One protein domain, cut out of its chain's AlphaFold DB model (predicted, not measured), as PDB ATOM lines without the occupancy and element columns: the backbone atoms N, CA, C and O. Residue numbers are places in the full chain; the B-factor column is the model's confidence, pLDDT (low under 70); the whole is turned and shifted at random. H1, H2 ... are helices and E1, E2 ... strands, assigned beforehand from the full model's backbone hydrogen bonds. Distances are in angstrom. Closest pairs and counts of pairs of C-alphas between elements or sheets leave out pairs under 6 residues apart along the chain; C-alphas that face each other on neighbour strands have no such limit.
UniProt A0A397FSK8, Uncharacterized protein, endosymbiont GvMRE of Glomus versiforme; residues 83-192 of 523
ATOM      1  N   GLU A  83      15.523 -44.643 -31.499       82.62
ATOM      2  CA  GLU A  83      15.141 -44.221 -30.150       82.62
ATOM      3  C   GLU A  83      13.633 -44.337 -29.911       82.62
ATOM      4  O   GLU A  83      13.217 -44.808 -28.851       82.62
ATOM      5  N   ASP A  84      12.805 -43.955 -30.888       83.38
ATOM      6  CA  ASP A  84      11.349 -44.096 -30.790       83.38
ATOM      7  C   ASP A  84      10.931 -45.561 -30.787       83.38
ATOM      8  O   ASP A  84      10.126 -45.958 -29.948       83.38
ATOM      9  N   LYS A  85      11.527 -46.389 -31.655       86.88
ATOM     10  CA  LYS A  85      11.264 -47.836 -31.668       86.88
ATOM     11  C   LYS A  85      11.589 -48.462 -30.318       86.88
ATOM     12  O   LYS A  85      10.760 -49.183 -29.771       86.88
ATOM     13  N   LYS A  86      12.765 -48.147 -29.762       88.56
ATOM     14  CA  LYS A  86      13.178 -48.635 -28.443       88.56
ATOM     15  C   LYS A  86      12.214 -48.177 -27.349       88.56
ATOM     16  O   LYS A  86      11.791 -48.993 -26.539       88.56
ATOM     17  N   LEU A  87      11.826 -46.901 -27.354       85.38
ATOM     18  CA  LEU A  87      10.865 -46.364 -26.392       85.38
ATOM     19  C   LEU A  87       9.500 -47.059 -26.499       85.38
ATOM     20  O   LEU A  87       8.907 -47.388 -25.477       85.38
ATOM     21  N   PHE A  88       8.996 -47.303 -27.709       89.38
ATOM     22  CA  PHE A  88       7.716 -47.986 -27.900       89.38
ATOM     23  C   PHE A  88       7.759 -49.433 -27.414       89.38
ATOM     24  O   PHE A  88       6.808 -49.865 -26.767       89.38
ATOM     25  N   THR A  89       8.872 -50.138 -27.635       87.50
ATOM     26  CA  THR A  89       9.102 -51.470 -27.060       87.50
ATOM     27  C   THR A  89       9.154 -51.426 -25.529       87.50
ATOM     28  O   THR A  89       8.486 -52.220 -24.874       87.50
ATOM     29  N   ASP A  90       9.880 -50.472 -24.937       83.56
ATOM     30  CA  ASP A  90       9.985 -50.327 -23.474       83.56
ATOM     31  C   ASP A  90       8.626 -50.007 -22.812       83.56
ATOM     32  O   ASP A  90       8.387 -50.330 -21.642       83.56
ATOM     33  N   LEU A  91       7.728 -49.364 -23.560       83.38
ATOM     34  CA  LEU A  91       6.370 -49.024 -23.139       83.38
ATOM     35  C   LEU A  91       5.340 -50.125 -23.454       83.38
ATOM     36  O   LEU A  91       4.209 -50.038 -22.965       83.38
ATOM     37  N   GLY A  92       5.706 -51.156 -24.222       85.19
ATOM     38  CA  GLY A  92       4.804 -52.228 -24.659       85.19
ATOM     39  C   GLY A  92       3.727 -51.762 -25.645       85.19
ATOM     40  O   GLY A  92       2.597 -52.257 -25.597       85.19
ATOM     41  N   ILE A  93       4.054 -50.760 -26.470       84.44
ATOM     42  CA  ILE A  93       3.174 -50.142 -27.472       84.44
ATOM     43  C   ILE A  93       3.755 -50.229 -28.888       84.44
ATOM     44  O   ILE A  93       3.414 -49.409 -29.730       84.44
ATOM     45  N   GLU A  94       4.644 -51.181 -29.177       84.00
ATOM     46  CA  GLU A  94       5.327 -51.330 -30.471       84.00
ATOM     47  C   GLU A  94       4.397 -51.698 -31.641       84.00
ATOM     48  O   GLU A  94       4.683 -51.346 -32.789       84.00
ATOM     49  N   ASP A  95       3.268 -52.360 -31.365       78.25
ATOM     50  CA  ASP A  95       2.296 -52.740 -32.390       78.25
ATOM     51  C   ASP A  95       1.502 -51.520 -32.874       78.25
ATOM     52  O   ASP A  95       0.564 -51.044 -32.224       78.25
ATOM     53  N   LYS A  96       1.867 -51.032 -34.062       66.69
ATOM     54  CA  LYS A  96       1.232 -49.886 -34.720       66.69
ATOM     55  C   LYS A  96      -0.225 -50.109 -35.094       66.69
ATOM     56  O   LYS A  96      -0.913 -49.130 -35.333       66.69
ATOM     57  N   THR A  97      -0.711 -51.342 -35.162       60.81
ATOM     58  CA  THR A  97      -2.122 -51.597 -35.485       60.81
ATOM     59  C   THR A  97      -3.022 -51.439 -34.263       60.81
ATOM     60  O   THR A  97      -4.180 -51.054 -34.391       60.81
ATOM     61  N   ILE A  98      -2.473 -51.674 -33.067       67.25
ATOM     62  CA  ILE A  98      -3.212 -51.641 -31.800       67.25
ATOM     63  C   ILE A  98      -2.987 -50.316 -31.063       67.25
ATOM     64  O   ILE A  98      -3.906 -49.772 -30.452       67.25
ATOM     65  N   HIS A  99      -1.767 -49.781 -31.115       76.56
ATOM     66  CA  HIS A  99      -1.315 -48.713 -30.222       76.56
ATOM     67  C   HIS A  99      -0.983 -47.396 -30.942       76.56
ATOM     68  O   HIS A  99      -0.307 -46.531 -30.376       76.56
ATOM     69  N   ILE A 100      -1.475 -47.200 -32.173       75.00
ATOM     70  CA  ILE A 100      -1.144 -46.026 -32.999       75.00
ATOM     71  C   ILE A 100      -1.400 -44.699 -32.281       75.00
ATOM     72  O   ILE A 100      -0.530 -43.830 -32.249       75.00
ATOM     73  N   SER A 101      -2.549 -44.567 -31.619       63.44
ATOM     74  CA  SER A 101      -2.934 -43.340 -30.924       63.44
ATOM     75  C   SER A 101      -2.007 -43.037 -29.742       63.44
ATOM     76  O   SER A 101      -1.712 -41.875 -29.463       63.44
ATOM     77  N   GLN A 102      -1.488 -44.069 -29.070       78.12
ATOM     78  CA  GLN A 102      -0.531 -43.905 -27.974       78.12
ATOM     79  C   GLN A 102       0.842 -43.487 -28.501       78.12
ATOM     80  O   GLN A 102       1.431 -42.546 -27.969       78.12
ATOM     81  N   GLN A 103       1.324 -44.107 -29.584       81.25
ATOM     82  CA  GLN A 103       2.573 -43.701 -30.236       81.25
ATOM     83  C   GLN A 103       2.507 -42.250 -30.743       81.25
ATOM     84  O   GLN A 103       3.455 -41.488 -30.540       81.25
ATOM     85  N   ARG A 104       1.379 -41.835 -31.346       73.56
ATOM     86  CA  ARG A 104       1.138 -40.441 -31.769       73.56
ATOM     87  C   ARG A 104       1.210 -39.479 -30.586       73.56
ATOM     88  O   ARG A 104       1.924 -38.485 -30.648       73.56
ATOM     89  N   THR A 105       0.535 -39.822 -29.490       71.75
ATOM     90  CA  THR A 105       0.529 -39.009 -28.264       71.75
ATOM     91  C   THR A 105       1.942 -38.829 -27.706       71.75
ATOM     92  O   THR A 105       2.337 -37.713 -27.383       71.75
ATOM     93  N   VAL A 106       2.747 -39.899 -27.656       83.25
ATOM     94  CA  VAL A 106       4.153 -39.828 -27.215       83.25
ATOM     95  C   VAL A 106       4.976 -38.899 -28.106       83.25
ATOM     96  O   VAL A 106       5.720 -38.059 -27.595       83.25
ATOM     97  N   LYS A 107       4.851 -39.028 -29.432       79.38
ATOM     98  CA  LYS A 107       5.580 -38.180 -30.384       79.38
ATOM     99  C   LYS A 107       5.208 -36.711 -30.247       79.38
ATOM    100  O   LYS A 107       6.095 -35.862 -30.242       79.38
ATOM    101  N   GLU A 108       3.921 -36.421 -30.095       73.44
ATOM    102  CA  GLU A 108       3.444 -35.049 -29.956       73.44
ATOM    103  C   GLU A 108       3.936 -34.408 -28.654       73.44
ATOM    104  O   GLU A 108       4.455 -33.294 -28.663       73.44
ATOM    105  N   ILE A 109       3.902 -35.150 -27.543       78.25
ATOM    106  CA  ILE A 109       4.462 -34.687 -26.266       78.25
ATOM    107  C   ILE A 109       5.968 -34.415 -26.398       78.25
ATOM    108  O   ILE A 109       6.447 -33.380 -25.930       78.25
ATOM    109  N   LYS A 110       6.726 -35.287 -27.079       81.56
ATOM    110  CA  LYS A 110       8.155 -35.052 -27.360       81.56
ATOM    111  C   LYS A 110       8.382 -33.796 -28.210       81.56
ATOM    112  O   LYS A 110       9.287 -33.016 -27.900       81.56
ATOM    113  N   ARG A 111       7.574 -33.586 -29.257       80.88
ATOM    114  CA  ARG A 111       7.648 -32.401 -30.129       80.88
ATOM    115  C   ARG A 111       7.430 -31.124 -29.319       80.88
ATOM    116  O   ARG A 111       8.305 -30.261 -29.296       80.88
ATOM    117  N   LEU A 112       6.318 -31.054 -28.589       66.75
ATOM    118  CA  LEU A 112       5.960 -29.911 -27.747       66.75
ATOM    119  C   LEU A 112       7.006 -29.645 -26.658       66.75
ATOM    120  O   LEU A 112       7.356 -28.496 -26.398       66.75
ATOM    121  N   THR A 113       7.552 -30.701 -26.052       80.50
ATOM    122  CA  THR A 113       8.633 -30.582 -25.062       80.50
ATOM    123  C   THR A 113       9.884 -29.969 -25.669       80.50
ATOM    124  O   THR A 113      10.496 -29.093 -25.059       80.50
ATOM    125  N   SER A 114      10.256 -30.396 -26.876       75.38
ATOM    126  CA  SER A 114      11.421 -29.869 -27.588       75.38
ATOM    127  C   SER A 114      11.230 -28.388 -27.927       75.38
ATOM    128  O   SER A 114      12.112 -27.571 -27.667       75.38
ATOM    129  N   GLU A 115      10.053 -28.014 -28.435       67.44
ATOM    130  CA  GLU A 115       9.702 -26.620 -28.737       67.44
ATOM    131  C   GLU A 115       9.717 -25.733 -27.494       67.44
ATOM    132  O   GLU A 115      10.305 -24.646 -27.502       67.44
ATOM    133  N   PHE A 116       9.119 -26.209 -26.402       72.44
ATOM    134  CA  PHE A 116       9.129 -25.502 -25.132       72.44
ATOM    135  C   PHE A 116      10.552 -25.348 -24.592       72.44
ATOM    136  O   PHE A 116      10.940 -24.244 -24.212       72.44
ATOM    137  N   SER A 117      11.339 -26.428 -24.601       78.88
ATOM    138  CA  SER A 117      12.716 -26.436 -24.095       78.88
ATOM    139  C   SER A 117      13.591 -25.435 -24.846       78.88
ATOM    140  O   SER A 117      14.308 -24.650 -24.224       78.88
ATOM    141  N   ASN A 118      13.451 -25.387 -26.173       72.81
ATOM    142  CA  ASN A 118      14.144 -24.428 -27.032       72.81
ATOM    143  C   ASN A 118      13.715 -22.982 -26.748       72.81
ATOM    144  O   ASN A 118      14.553 -22.087 -26.680       72.81
ATOM    145  N   THR A 119      12.414 -22.744 -26.565       68.44
ATOM    146  CA  THR A 119      11.868 -21.388 -26.388       68.44
ATOM    147  C   THR A 119      12.140 -20.825 -24.992       68.44
ATOM    148  O   THR A 119      12.347 -19.625 -24.834       68.44
ATOM    149  N   GLN A 120      12.108 -21.673 -23.964       74.25
ATOM    150  CA  GLN A 120      12.269 -21.267 -22.565       74.25
ATOM    151  C   GLN A 120      13.696 -21.461 -22.044       74.25
ATOM    152  O   GLN A 120      13.976 -21.069 -20.913       74.25
ATOM    153  N   ASN A 121      14.590 -22.054 -22.844       82.69
ATOM    154  CA  ASN A 121      15.934 -22.463 -22.431       82.69
ATOM    155  C   ASN A 121      15.912 -23.307 -21.139       82.69
ATOM    156  O   ASN A 121      16.717 -23.114 -20.229       82.69
ATOM    157  N   LYS A 122      14.930 -24.212 -21.047       81.25
ATOM    158  CA  LYS A 122      14.741 -25.141 -19.926       81.25
ATOM    159  C   LYS A 122      14.862 -26.555 -20.450       81.25
ATOM    160  O   LYS A 122      14.221 -26.883 -21.439       81.25
ATOM    161  N   LYS A 123      15.652 -27.400 -19.798       88.81
ATOM    162  CA  LYS A 123      15.737 -28.811 -20.171       88.81
ATOM    163  C   LYS A 123      14.622 -29.583 -19.475       88.81
ATOM    164  O   LYS A 123      14.476 -29.458 -18.264       88.81
ATOM    165  N   ILE A 124      13.845 -30.346 -20.239       86.50
ATOM    166  CA  ILE A 124      12.732 -31.148 -19.728       86.50
ATOM    167  C   ILE A 124      12.970 -32.618 -20.062       86.50
ATOM    168  O   ILE A 124      13.181 -32.965 -21.226       86.50
ATOM    169  N   ASN A 125      12.884 -33.478 -19.053       88.06
ATOM    170  CA  ASN A 125      12.911 -34.925 -19.195       88.06
ATOM    171  C   ASN A 125      11.487 -35.473 -19.068       88.06
ATOM    172  O   ASN A 125      10.737 -35.108 -18.166       88.06
ATOM    173  N   LEU A 126      11.106 -36.359 -19.986       88.62
ATOM    174  CA  LEU A 126       9.785 -36.982 -19.999       88.62
ATOM    175  C   LEU A 126       9.863 -38.426 -19.519       88.62
ATOM    176  O   LEU A 126      10.657 -39.221 -20.027       88.62
ATOM    177  N   HIS A 127       8.956 -38.787 -18.622       87.06
ATOM    178  CA  HIS A 127       8.789 -40.144 -18.129       87.06
ATOM    179  C   HIS A 127       7.372 -40.627 -18.422       87.06
ATOM    180  O   HIS A 127       6.396 -40.053 -17.947       87.06
ATOM    181  N   PHE A 128       7.261 -41.704 -19.197       85.88
ATOM    182  CA  PHE A 128       5.986 -42.298 -19.584       85.88
ATOM    183  C   PHE A 128       5.757 -43.639 -18.874       85.88
ATOM    184  O   PHE A 128       6.687 -44.442 -18.773       85.88
ATOM    185  N   ALA A 129       4.518 -43.918 -18.452       79.19
ATOM    186  CA  ALA A 129       4.094 -45.240 -17.973       79.19
ATOM    187  C   ALA A 129       2.878 -45.801 -18.706       79.19
ATOM    188  O   ALA A 129       1.955 -45.075 -19.068       79.19
ATOM    189  N   THR A 130       2.838 -47.125 -18.818       74.50
ATOM    190  CA  THR A 130       1.699 -47.927 -19.284       74.50
ATOM    191  C   THR A 130       1.346 -48.974 -18.222       74.50
ATOM    192  O   THR A 130       2.138 -49.202 -17.310       74.50
ATOM    193  N   ASN A 131       0.193 -49.652 -18.313       67.75
ATOM    194  CA  ASN A 131      -0.121 -50.740 -17.373       67.75
ATOM    195  C   ASN A 131       0.725 -52.004 -17.638       67.75
ATOM    196  O   ASN A 131       0.732 -52.917 -16.816       67.75
ATOM    197  N   LYS A 132       1.417 -52.073 -18.786       62.19
ATOM    198  CA  LYS A 132       2.279 -53.196 -19.192       62.19
ATOM    199  C   LYS A 132       3.766 -52.994 -18.867       62.19
ATOM    200  O   LYS A 132       4.518 -53.962 -18.929       62.19
ATOM    201  N   SER A 133       4.193 -51.779 -18.521       58.72
ATOM    202  CA  SER A 133       5.581 -51.460 -18.158       58.72
ATOM    203  C   SER A 133       5.678 -51.198 -16.645       58.72
ATOM    204  O   SER A 133       4.777 -50.572 -16.084       58.72
ATOM    205  N   PRO A 134       6.703 -51.704 -15.932       49.44
ATOM    206  CA  PRO A 134       6.733 -51.663 -14.473       49.44
ATOM    207  C   PRO A 134       6.729 -50.228 -13.918       49.44
ATOM    208  O   PRO A 134       7.561 -49.396 -14.281       49.44
ATOM    209  N   GLN A 135       5.837 -49.984 -12.948       52.12
ATOM    210  CA  GLN A 135       5.712 -48.753 -12.146       52.12
ATOM    211  C   GLN A 135       6.990 -48.373 -11.380       52.12
ATOM    212  O   GLN A 135       7.049 -47.325 -10.761       52.12
ATOM    213  N   THR A 136       8.061 -49.162 -11.431       48.00
ATOM    214  CA  THR A 136       9.327 -48.855 -10.748       48.00
ATOM    215  C   THR A 136       9.993 -47.554 -11.215       48.00
ATOM    216  O   THR A 136      10.917 -47.090 -10.555       48.00
ATOM    217  N   LYS A 137       9.534 -46.941 -12.319       51.16
ATOM    218  CA  LYS A 137       9.962 -45.601 -12.767       51.16
ATOM    219  C   LYS A 137       9.060 -44.448 -12.296       51.16
ATOM    220  O   LYS A 137       9.419 -43.294 -12.496       51.16
ATOM    221  N   LEU A 138       7.918 -44.749 -11.685       55.56
ATOM    222  CA  LEU A 138       6.939 -43.798 -11.171       55.56
ATOM    223  C   LEU A 138       6.452 -44.329  -9.827       55.56
ATOM    224  O   LEU A 138       5.590 -45.204  -9.794       55.56
ATOM    225  N   ASP A 139       6.967 -43.798  -8.713       55.31
ATOM    226  CA  ASP A 139       6.261 -43.949  -7.437       55.31
ATOM    227  C   ASP A 139       4.790 -43.624  -7.712       55.31
ATOM    228  O   ASP A 139       4.508 -42.569  -8.278       55.31
ATOM    229  N   ASN A 140       3.878 -44.546  -7.391       49.12
ATOM    230  CA  ASN A 140       2.485 -44.590  -7.876       49.12
ATOM    231  C   ASN A 140       1.648 -43.307  -7.660       49.12
ATOM    232  O   ASN A 140       0.501 -43.242  -8.087       49.12
ATOM    233  N   ASN A 141       2.222 -42.287  -7.025       53.53
ATOM    234  CA  ASN A 141       1.626 -40.996  -6.722       53.53
ATOM    235  C   ASN A 141       2.231 -39.815  -7.513       53.53
ATOM    236  O   ASN A 141       1.815 -38.685  -7.276       53.53
ATOM    237  N   LYS A 142       3.208 -40.023  -8.409       60.72
ATOM    238  CA  LYS A 142       3.941 -38.931  -9.088       60.72
ATOM    239  C   LYS A 142       3.363 -38.474 -10.433       60.72
ATOM    240  O   LYS A 142       4.045 -37.826 -11.218       60.72
ATOM    241  N   GLU A 143       2.119 -38.809 -10.740       68.38
ATOM    242  CA  GLU A 143       1.545 -38.478 -12.042       68.38
ATOM    243  C   GLU A 143       1.249 -36.980 -12.209       68.38
ATOM    244  O   GLU A 143       0.623 -36.358 -11.351       68.38
ATOM    245  N   GLY A 144       1.649 -36.411 -13.351       66.75
ATOM    246  CA  GLY A 144       1.469 -34.995 -13.643       66.75
ATOM    247  C   GLY A 144       2.205 -34.125 -12.636       66.75
ATOM    248  O   GLY A 144       1.673 -33.100 -12.235       66.75
ATOM    249  N   ILE A 145       3.370 -34.573 -12.172       73.06
ATOM    250  CA  ILE A 145       4.258 -33.794 -11.316       73.06
ATOM    251  C   ILE A 145       5.457 -33.377 -12.160       73.06
ATOM    252  O   ILE A 145       6.014 -34.207 -12.885       73.06
ATOM    253  N   SER A 146       5.835 -32.104 -12.058       74.88
ATOM    254  CA  SER A 146       7.126 -31.608 -12.523       74.88
ATOM    255  C   SER A 146       8.039 -31.302 -11.336       74.88
ATOM    256  O   SER A 146       7.636 -30.606 -10.406       74.88
ATOM    257  N   GLU A 147       9.260 -31.833 -11.347       78.56
ATOM    258  CA  GLU A 147      10.276 -31.564 -10.319       78.56
ATOM    259  C   GLU A 147      11.528 -30.977 -10.980       78.56
ATOM    260  O   GLU A 147      11.995 -31.493 -11.993       78.56
ATOM    261  N   GLU A 148      12.074 -29.894 -10.416       81.75
ATOM    262  CA  GLU A 148      13.369 -29.363 -10.846       81.75
ATOM    263  C   GLU A 148      14.494 -30.132 -10.143       81.75
ATOM    264  O   GLU A 148      14.632 -30.092  -8.919       81.75
ATOM    265  N   ASN A 149      15.322 -30.819 -10.924       78.25
ATOM    266  CA  ASN A 149      16.445 -31.613 -10.459       78.25
ATOM    267  C   ASN A 149      17.709 -31.228 -11.235       78.25
ATOM    268  O   ASN A 149      17.823 -31.455 -12.437       78.25
ATOM    269  N   ASN A 150      18.672 -30.612 -10.543       81.62
ATOM    270  CA  ASN A 150      19.931 -30.136 -11.131       81.62
ATOM    271  C   ASN A 150      19.755 -29.206 -12.355       81.62
ATOM    272  O   ASN A 150      20.587 -29.214 -13.262       81.62
ATOM    273  N   GLY A 151      18.694 -28.391 -12.381       79.81
ATOM    274  CA  GLY A 151      18.390 -27.473 -13.490       79.81
ATOM    275  C   GLY A 151      17.666 -28.119 -14.678       79.81
ATOM    276  O   GLY A 151      17.464 -27.466 -15.704       79.81
ATOM    277  N   GLU A 152      17.263 -29.382 -14.547       87.56
ATOM    278  CA  GLU A 152      16.393 -30.092 -15.486       87.56
ATOM    279  C   GLU A 152      15.025 -30.319 -14.841       87.56
ATOM    280  O   GLU A 152      14.926 -30.439 -13.625       87.56
ATOM    281  N   TRP A 153      13.965 -30.349 -15.642       86.12
ATOM    282  CA  TRP A 153      12.598 -30.548 -15.166       86.12
ATOM    283  C   TRP A 153      12.106 -31.934 -15.559       86.12
ATOM    284  O   TRP A 153      11.956 -32.215 -16.746       86.12
ATOM    285  N   ASP A 154      11.821 -32.783 -14.582       86.75
ATOM    286  CA  ASP A 154      11.317 -34.135 -14.821       86.75
ATOM    287  C   ASP A 154       9.782 -34.113 -14.813       86.75
ATOM    288  O   ASP A 154       9.190 -33.767 -13.795       86.75
ATOM    289  N   ILE A 155       9.129 -34.468 -15.929       84.62
ATOM    290  CA  ILE A 155       7.664 -34.576 -16.048       84.62
ATOM    291  C   ILE A 155       7.250 -36.039 -16.178       84.62
ATOM    292  O   ILE A 155       7.741 -36.786 -17.027       84.62
ATOM    293  N   TYR A 156       6.262 -36.419 -15.378       85.44
ATOM    294  CA  TYR A 156       5.776 -37.785 -15.225       85.44
ATOM    295  C   TYR A 156       4.353 -37.950 -15.783       85.44
ATOM    296  O   TYR A 156       3.424 -37.301 -15.307       85.44
ATOM    297  N   LEU A 157       4.146 -38.825 -16.777       84.38
ATOM    298  CA  LEU A 157       2.866 -38.992 -17.485       84.38
ATOM    299  C   LEU A 157       2.424 -40.460 -17.576       84.38
ATOM    300  O   LEU A 157       3.166 -41.323 -18.048       84.38
ATOM    301  N   GLN A 158       1.169 -40.741 -17.216       84.12
ATOM    302  CA  GLN A 158       0.543 -42.033 -17.504       84.12
ATOM    303  C   GLN A 158      -0.060 -42.018 -18.914       84.12
ATOM    304  O   GLN A 158      -0.953 -41.231 -19.216       84.12
ATOM    305  N   LEU A 159       0.409 -42.907 -19.789       79.62
ATOM    306  CA  LEU A 159      -0.077 -43.040 -21.165       79.62
ATOM    307  C   LEU A 159      -1.370 -43.839 -21.264       79.62
ATOM    308  O   LEU A 159      -2.155 -43.605 -22.166       79.62
ATOM    309  N   GLU A 160      -1.627 -44.803 -20.385       74.62
ATOM    310  CA  GLU A 160      -2.832 -45.644 -20.477       74.62
ATOM    311  C   GLU A 160      -4.045 -45.035 -19.768       74.62
ATOM    312  O   GLU A 160      -4.815 -45.731 -19.102       74.62
ATOM    313  N   ARG A 161      -4.241 -43.722 -19.923       68.25
ATOM    314  CA  ARG A 161      -5.465 -43.080 -19.450       68.25
ATOM    315  C   ARG A 161      -6.640 -43.549 -20.291       68.25
ATOM    316  O   ARG A 161      -6.611 -43.448 -21.518       68.25
ATOM    317  N   LYS A 162      -7.655 -44.083 -19.616       62.09
ATOM    318  CA  LYS A 162      -8.872 -44.595 -20.238       62.09
ATOM    319  C   LYS A 162     -10.073 -43.713 -19.916       62.09
ATOM    320  O   LYS A 162     -10.152 -43.148 -18.825       62.09
ATOM    321  N   ASP A 163     -11.011 -43.624 -20.848       51.03
ATOM    322  CA  ASP A 163     -12.356 -43.115 -20.587       51.03
ATOM    323  C   ASP A 163     -13.186 -44.135 -19.764       51.03
ATOM    324  O   ASP A 163     -12.742 -45.253 -19.485       51.03
ATOM    325  N   LYS A 164     -14.425 -43.792 -19.375       43.38
ATOM    326  CA  LYS A 164     -15.323 -44.739 -18.667       43.38
ATOM    327  C   LYS A 164     -15.761 -45.935 -19.522       43.38
ATOM    328  O   LYS A 164     -16.269 -46.904 -18.963       43.38
ATOM    329  N   LYS A 165     -15.590 -45.886 -20.847       42.53
ATOM    330  CA  LYS A 165     -15.851 -47.011 -21.759       42.53
ATOM    331  C   LYS A 165     -14.633 -47.942 -21.874       42.53
ATOM    332  O   LYS A 165     -14.734 -48.993 -22.498       42.53
ATOM    333  N   GLY A 166     -13.512 -47.597 -21.234       57.50
ATOM    334  CA  GLY A 166     -12.274 -48.368 -21.244       57.50
ATOM    335  C   GLY A 166     -11.361 -48.079 -22.440       57.50
ATOM    336  O   GLY A 166     -10.356 -48.779 -22.593       57.50
ATOM    337  N   ASN A 167     -11.671 -47.065 -23.256       58.78
ATOM    338  CA  ASN A 167     -10.886 -46.671 -24.429       58.78
ATOM    339  C   ASN A 167      -9.764 -45.712 -24.040       58.78
ATOM    340  O   ASN A 167      -9.931 -44.899 -23.137       58.78
ATOM    341  N   PHE A 168      -8.640 -45.760 -24.750       62.41
ATOM    342  CA  PHE A 168      -7.536 -44.818 -24.565       62.41
ATOM    343  C   PHE A 168      -7.962 -43.362 -24.860       62.41
ATOM    344  O   PHE A 168      -8.576 -43.089 -25.890       62.41
ATOM    345  N   ALA A 169      -7.610 -42.433 -23.965       63.62
ATOM    346  CA  ALA A 169      -7.999 -41.024 -24.000       63.62
ATOM    347  C   ALA A 169      -6.761 -40.100 -24.123       63.62
ATOM    348  O   ALA A 169      -6.248 -39.616 -23.106       63.62
ATOM    349  N   PRO A 170      -6.276 -39.816 -25.348       55.31
ATOM    350  CA  PRO A 170      -5.046 -39.044 -25.581       55.31
ATOM    351  C   PRO A 170      -5.112 -37.617 -25.023       55.31
ATOM    352  O   PRO A 170      -4.135 -37.114 -24.465       55.31
ATOM    353  N   ASN A 171      -6.291 -36.994 -25.082       54.50
ATOM    354  CA  ASN A 171      -6.504 -35.624 -24.617       54.50
ATOM    355  C   ASN A 171      -6.230 -35.458 -23.118       54.50
ATOM    356  O   ASN A 171      -5.724 -34.420 -22.709       54.50
ATOM    357  N   LEU A 172      -6.491 -36.481 -22.294       59.16
ATOM    358  CA  LEU A 172      -6.199 -36.420 -20.856       59.16
ATOM    359  C   LEU A 172      -4.692 -36.428 -20.574       59.16
ATOM    360  O   LEU A 172      -4.231 -35.782 -19.630       59.16
ATOM    361  N   VAL A 173      -3.928 -37.148 -21.395       62.78
ATOM    362  CA  VAL A 173      -2.466 -37.200 -21.291       62.78
ATOM    363  C   VAL A 173      -1.869 -35.851 -21.700       62.78
ATOM    364  O   VAL A 173      -1.076 -35.279 -20.953       62.78
ATOM    365  N   LEU A 174      -2.310 -35.303 -22.839       61.56
ATOM    366  CA  LEU A 174      -1.874 -33.992 -23.339       61.56
ATOM    367  C   LEU A 174      -2.250 -32.854 -22.388       61.56
ATOM    368  O   LEU A 174      -1.440 -31.968 -22.129       61.56
ATOM    369  N   TRP A 175      -3.451 -32.903 -21.820       63.88
ATOM    370  CA  TRP A 175      -3.913 -31.928 -20.839       63.88
ATOM    371  C   TRP A 175      -3.008 -31.866 -19.610       63.88
ATOM    372  O   TRP A 175      -2.568 -30.791 -19.204       63.88
ATOM    373  N   THR A 176      -2.700 -33.036 -19.045       70.69
ATOM    374  CA  THR A 176      -1.809 -33.158 -17.884       70.69
ATOM    375  C   THR A 176      -0.436 -32.578 -18.210       70.69
ATOM    376  O   THR A 176       0.097 -31.777 -17.450       70.69
ATOM    377  N   PHE A 177       0.097 -32.900 -19.387       76.00
ATOM    378  CA  PHE A 177       1.373 -32.377 -19.857       76.00
ATOM    379  C   PHE A 177       1.390 -30.841 -20.017       76.00
ATOM    380  O   PHE A 177       2.309 -30.180 -19.533       76.00
ATOM    381  N   CYS A 178       0.362 -30.248 -20.632       70.00
ATOM    382  CA  CYS A 178       0.269 -28.794 -20.817       70.00
ATOM    383  C   CYS A 178       0.188 -28.027 -19.490       70.00
ATOM    384  O   CYS A 178       0.763 -26.938 -19.367       70.00
ATOM    385  N   ARG A 179      -0.498 -28.589 -18.487       70.75
ATOM    386  CA  ARG A 179      -0.541 -28.029 -17.130       70.75
ATOM    387  C   ARG A 179       0.862 -27.953 -16.525       70.75
ATOM    388  O   ARG A 179       1.249 -26.894 -16.035       70.75
ATOM    389  N   GLU A 180       1.644 -29.024 -16.640       76.38
ATOM    390  CA  GLU A 180       3.012 -29.059 -16.109       76.38
ATOM    391  C   GLU A 180       3.945 -28.085 -16.834       76.38
ATOM    392  O   GLU A 180       4.642 -27.310 -16.185       76.38
ATOM    393  N   LEU A 181       3.901 -28.010 -18.171       75.31
ATOM    394  CA  LEU A 181       4.672 -27.000 -18.914       75.31
ATOM    395  C   LEU A 181       4.352 -25.568 -18.465       75.31
ATOM    396  O   LEU A 181       5.232 -24.708 -18.382       75.31
ATOM    397  N   THR A 182       3.081 -25.307 -18.171       67.62
ATOM    398  CA  THR A 182       2.621 -24.003 -17.693       67.62
ATOM    399  C   THR A 182       3.183 -23.701 -16.302       67.62
ATOM    400  O   THR A 182       3.718 -22.610 -16.090       67.62
ATOM    401  N   ALA A 183       3.141 -24.671 -15.384       69.94
ATOM    402  CA  ALA A 183       3.735 -24.542 -14.053       69.94
ATOM    403  C   ALA A 183       5.245 -24.264 -14.136       69.94
ATOM    404  O   ALA A 183       5.735 -23.303 -13.535       69.94
ATOM    405  N   ILE A 184       5.962 -25.016 -14.981       74.88
ATOM    406  CA  ILE A 184       7.390 -24.817 -15.253       74.88
ATOM    407  C   ILE A 184       7.647 -23.401 -15.773       74.88
ATOM    408  O   ILE A 184       8.574 -22.730 -15.317       74.88
ATOM    409  N   LYS A 185       6.853 -22.911 -16.732       73.44
ATOM    410  CA  LYS A 185       7.043 -21.579 -17.328       73.44
ATOM    411  C   LYS A 185       6.887 -20.456 -16.305       73.44
ATOM    412  O   LYS A 185       7.674 -19.513 -16.310       73.44
ATOM    413  N   HIS A 186       5.871 -20.554 -15.454       71.12
ATOM    414  CA  HIS A 186       5.466 -19.464 -14.568       71.12
ATOM    415  C   HIS A 186       6.052 -19.560 -13.151       71.12
ATOM    416  O   HIS A 186       5.911 -18.613 -12.377       71.12
ATOM    417  N   GLY A 187       6.771 -20.646 -12.840       60.06
ATOM    418  CA  GLY A 187       7.581 -20.784 -11.629       60.06
ATOM    419  C   GLY A 187       6.774 -20.908 -10.338       60.06
ATOM    420  O   GLY A 187       7.329 -20.695  -9.265       60.06
ATOM    421  N   ASN A 188       5.472 -21.199 -10.425       55.50
ATOM    422  CA  ASN A 188       4.650 -21.494  -9.259       55.50
ATOM    423  C   ASN A 188       3.361 -22.224  -9.659       55.50
ATOM    424  O   ASN A 188       2.626 -21.730 -10.514       55.50
ATOM    425  N   TYR A 189       3.046 -23.332  -8.983       51.28
ATOM    426  CA  TYR A 189       1.732 -23.985  -9.087       51.28
ATOM    427  C   TYR A 189       0.599 -23.075  -8.564       51.28
ATOM    428  O   TYR A 189      -0.536 -23.186  -9.012       51.28
ATOM    429  N   ASP A 190       0.921 -22.093  -7.709       44.88
ATOM    430  CA  ASP A 190      -0.042 -21.119  -7.164       44.88
ATOM    431  C   ASP A 190      -0.446 -20.014  -8.155       44.88
ATOM    432  O   ASP A 190      -1.396 -19.264  -7.921       44.88
ATOM    433  N   LYS A 191       0.282 -19.878  -9.269       44.56
ATOM    434  CA  LYS A 191      -0.057 -18.967 -10.368       44.56
ATOM    435  C   LYS A 191      -0.423 -19.773 -11.598       44.56
ATOM    436  O   LYS A 191       0.132 -19.582 -12.679       44.56
ATOM    437  N   GLU A 192      -1.390 -20.664 -11.421       45.84
ATOM    438  CA  GLU A 192      -2.265 -21.040 -12.518       45.84
ATOM    439  C   GLU A 192      -2.619 -19.767 -13.319       45.84
ATOM    440  O   GLU A 192      -2.977 -18.745 -12.727       45.84
TER     441      GLU A 192
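This is residues 83 to 192 of the 523 residues of an uncharacterized protein of endosymbiont GvMRE of Glomus versiforme (UniProt A0A397FSK8). Two long helices, H2 and H3, cover one face of a twisted sheet in two layers, short H1 near one end. The printed part, 110 residues, runs H1 H2 E1 E2 E3 H3; class and sheet, E1 E3 E2, are mixed. It is compact, radius of gyration of the C-alphas 14.0 A, spanning 39 by 31 by 24 A.

Find H1, residues 83 to 91, from C-alpha 83 at (15.141, -44.221, -30.150). Then come H2, 100 to 120, 30.0 A; E1, 123 to 129; E2, 146 to 149; E3, 152 to 158; H3, 170 to 186, ending at (5.466, -19.464, -14.568).

N 125 and O 153 of parallel E1 and E3 are 2.8 A apart, as are N 149 and O 152 in the hairpin E2 and E3. H2, over E1, touches H3, over E3, at a shallow tilt of 12 degrees, closest at C-alphas 105 and 170, 6.2 A. Every helix O i to N i+4 pair is within hydrogen-bond range.

Links E1 to E2 and E3 to H3 are long; 44 residues have pLDDT under 70.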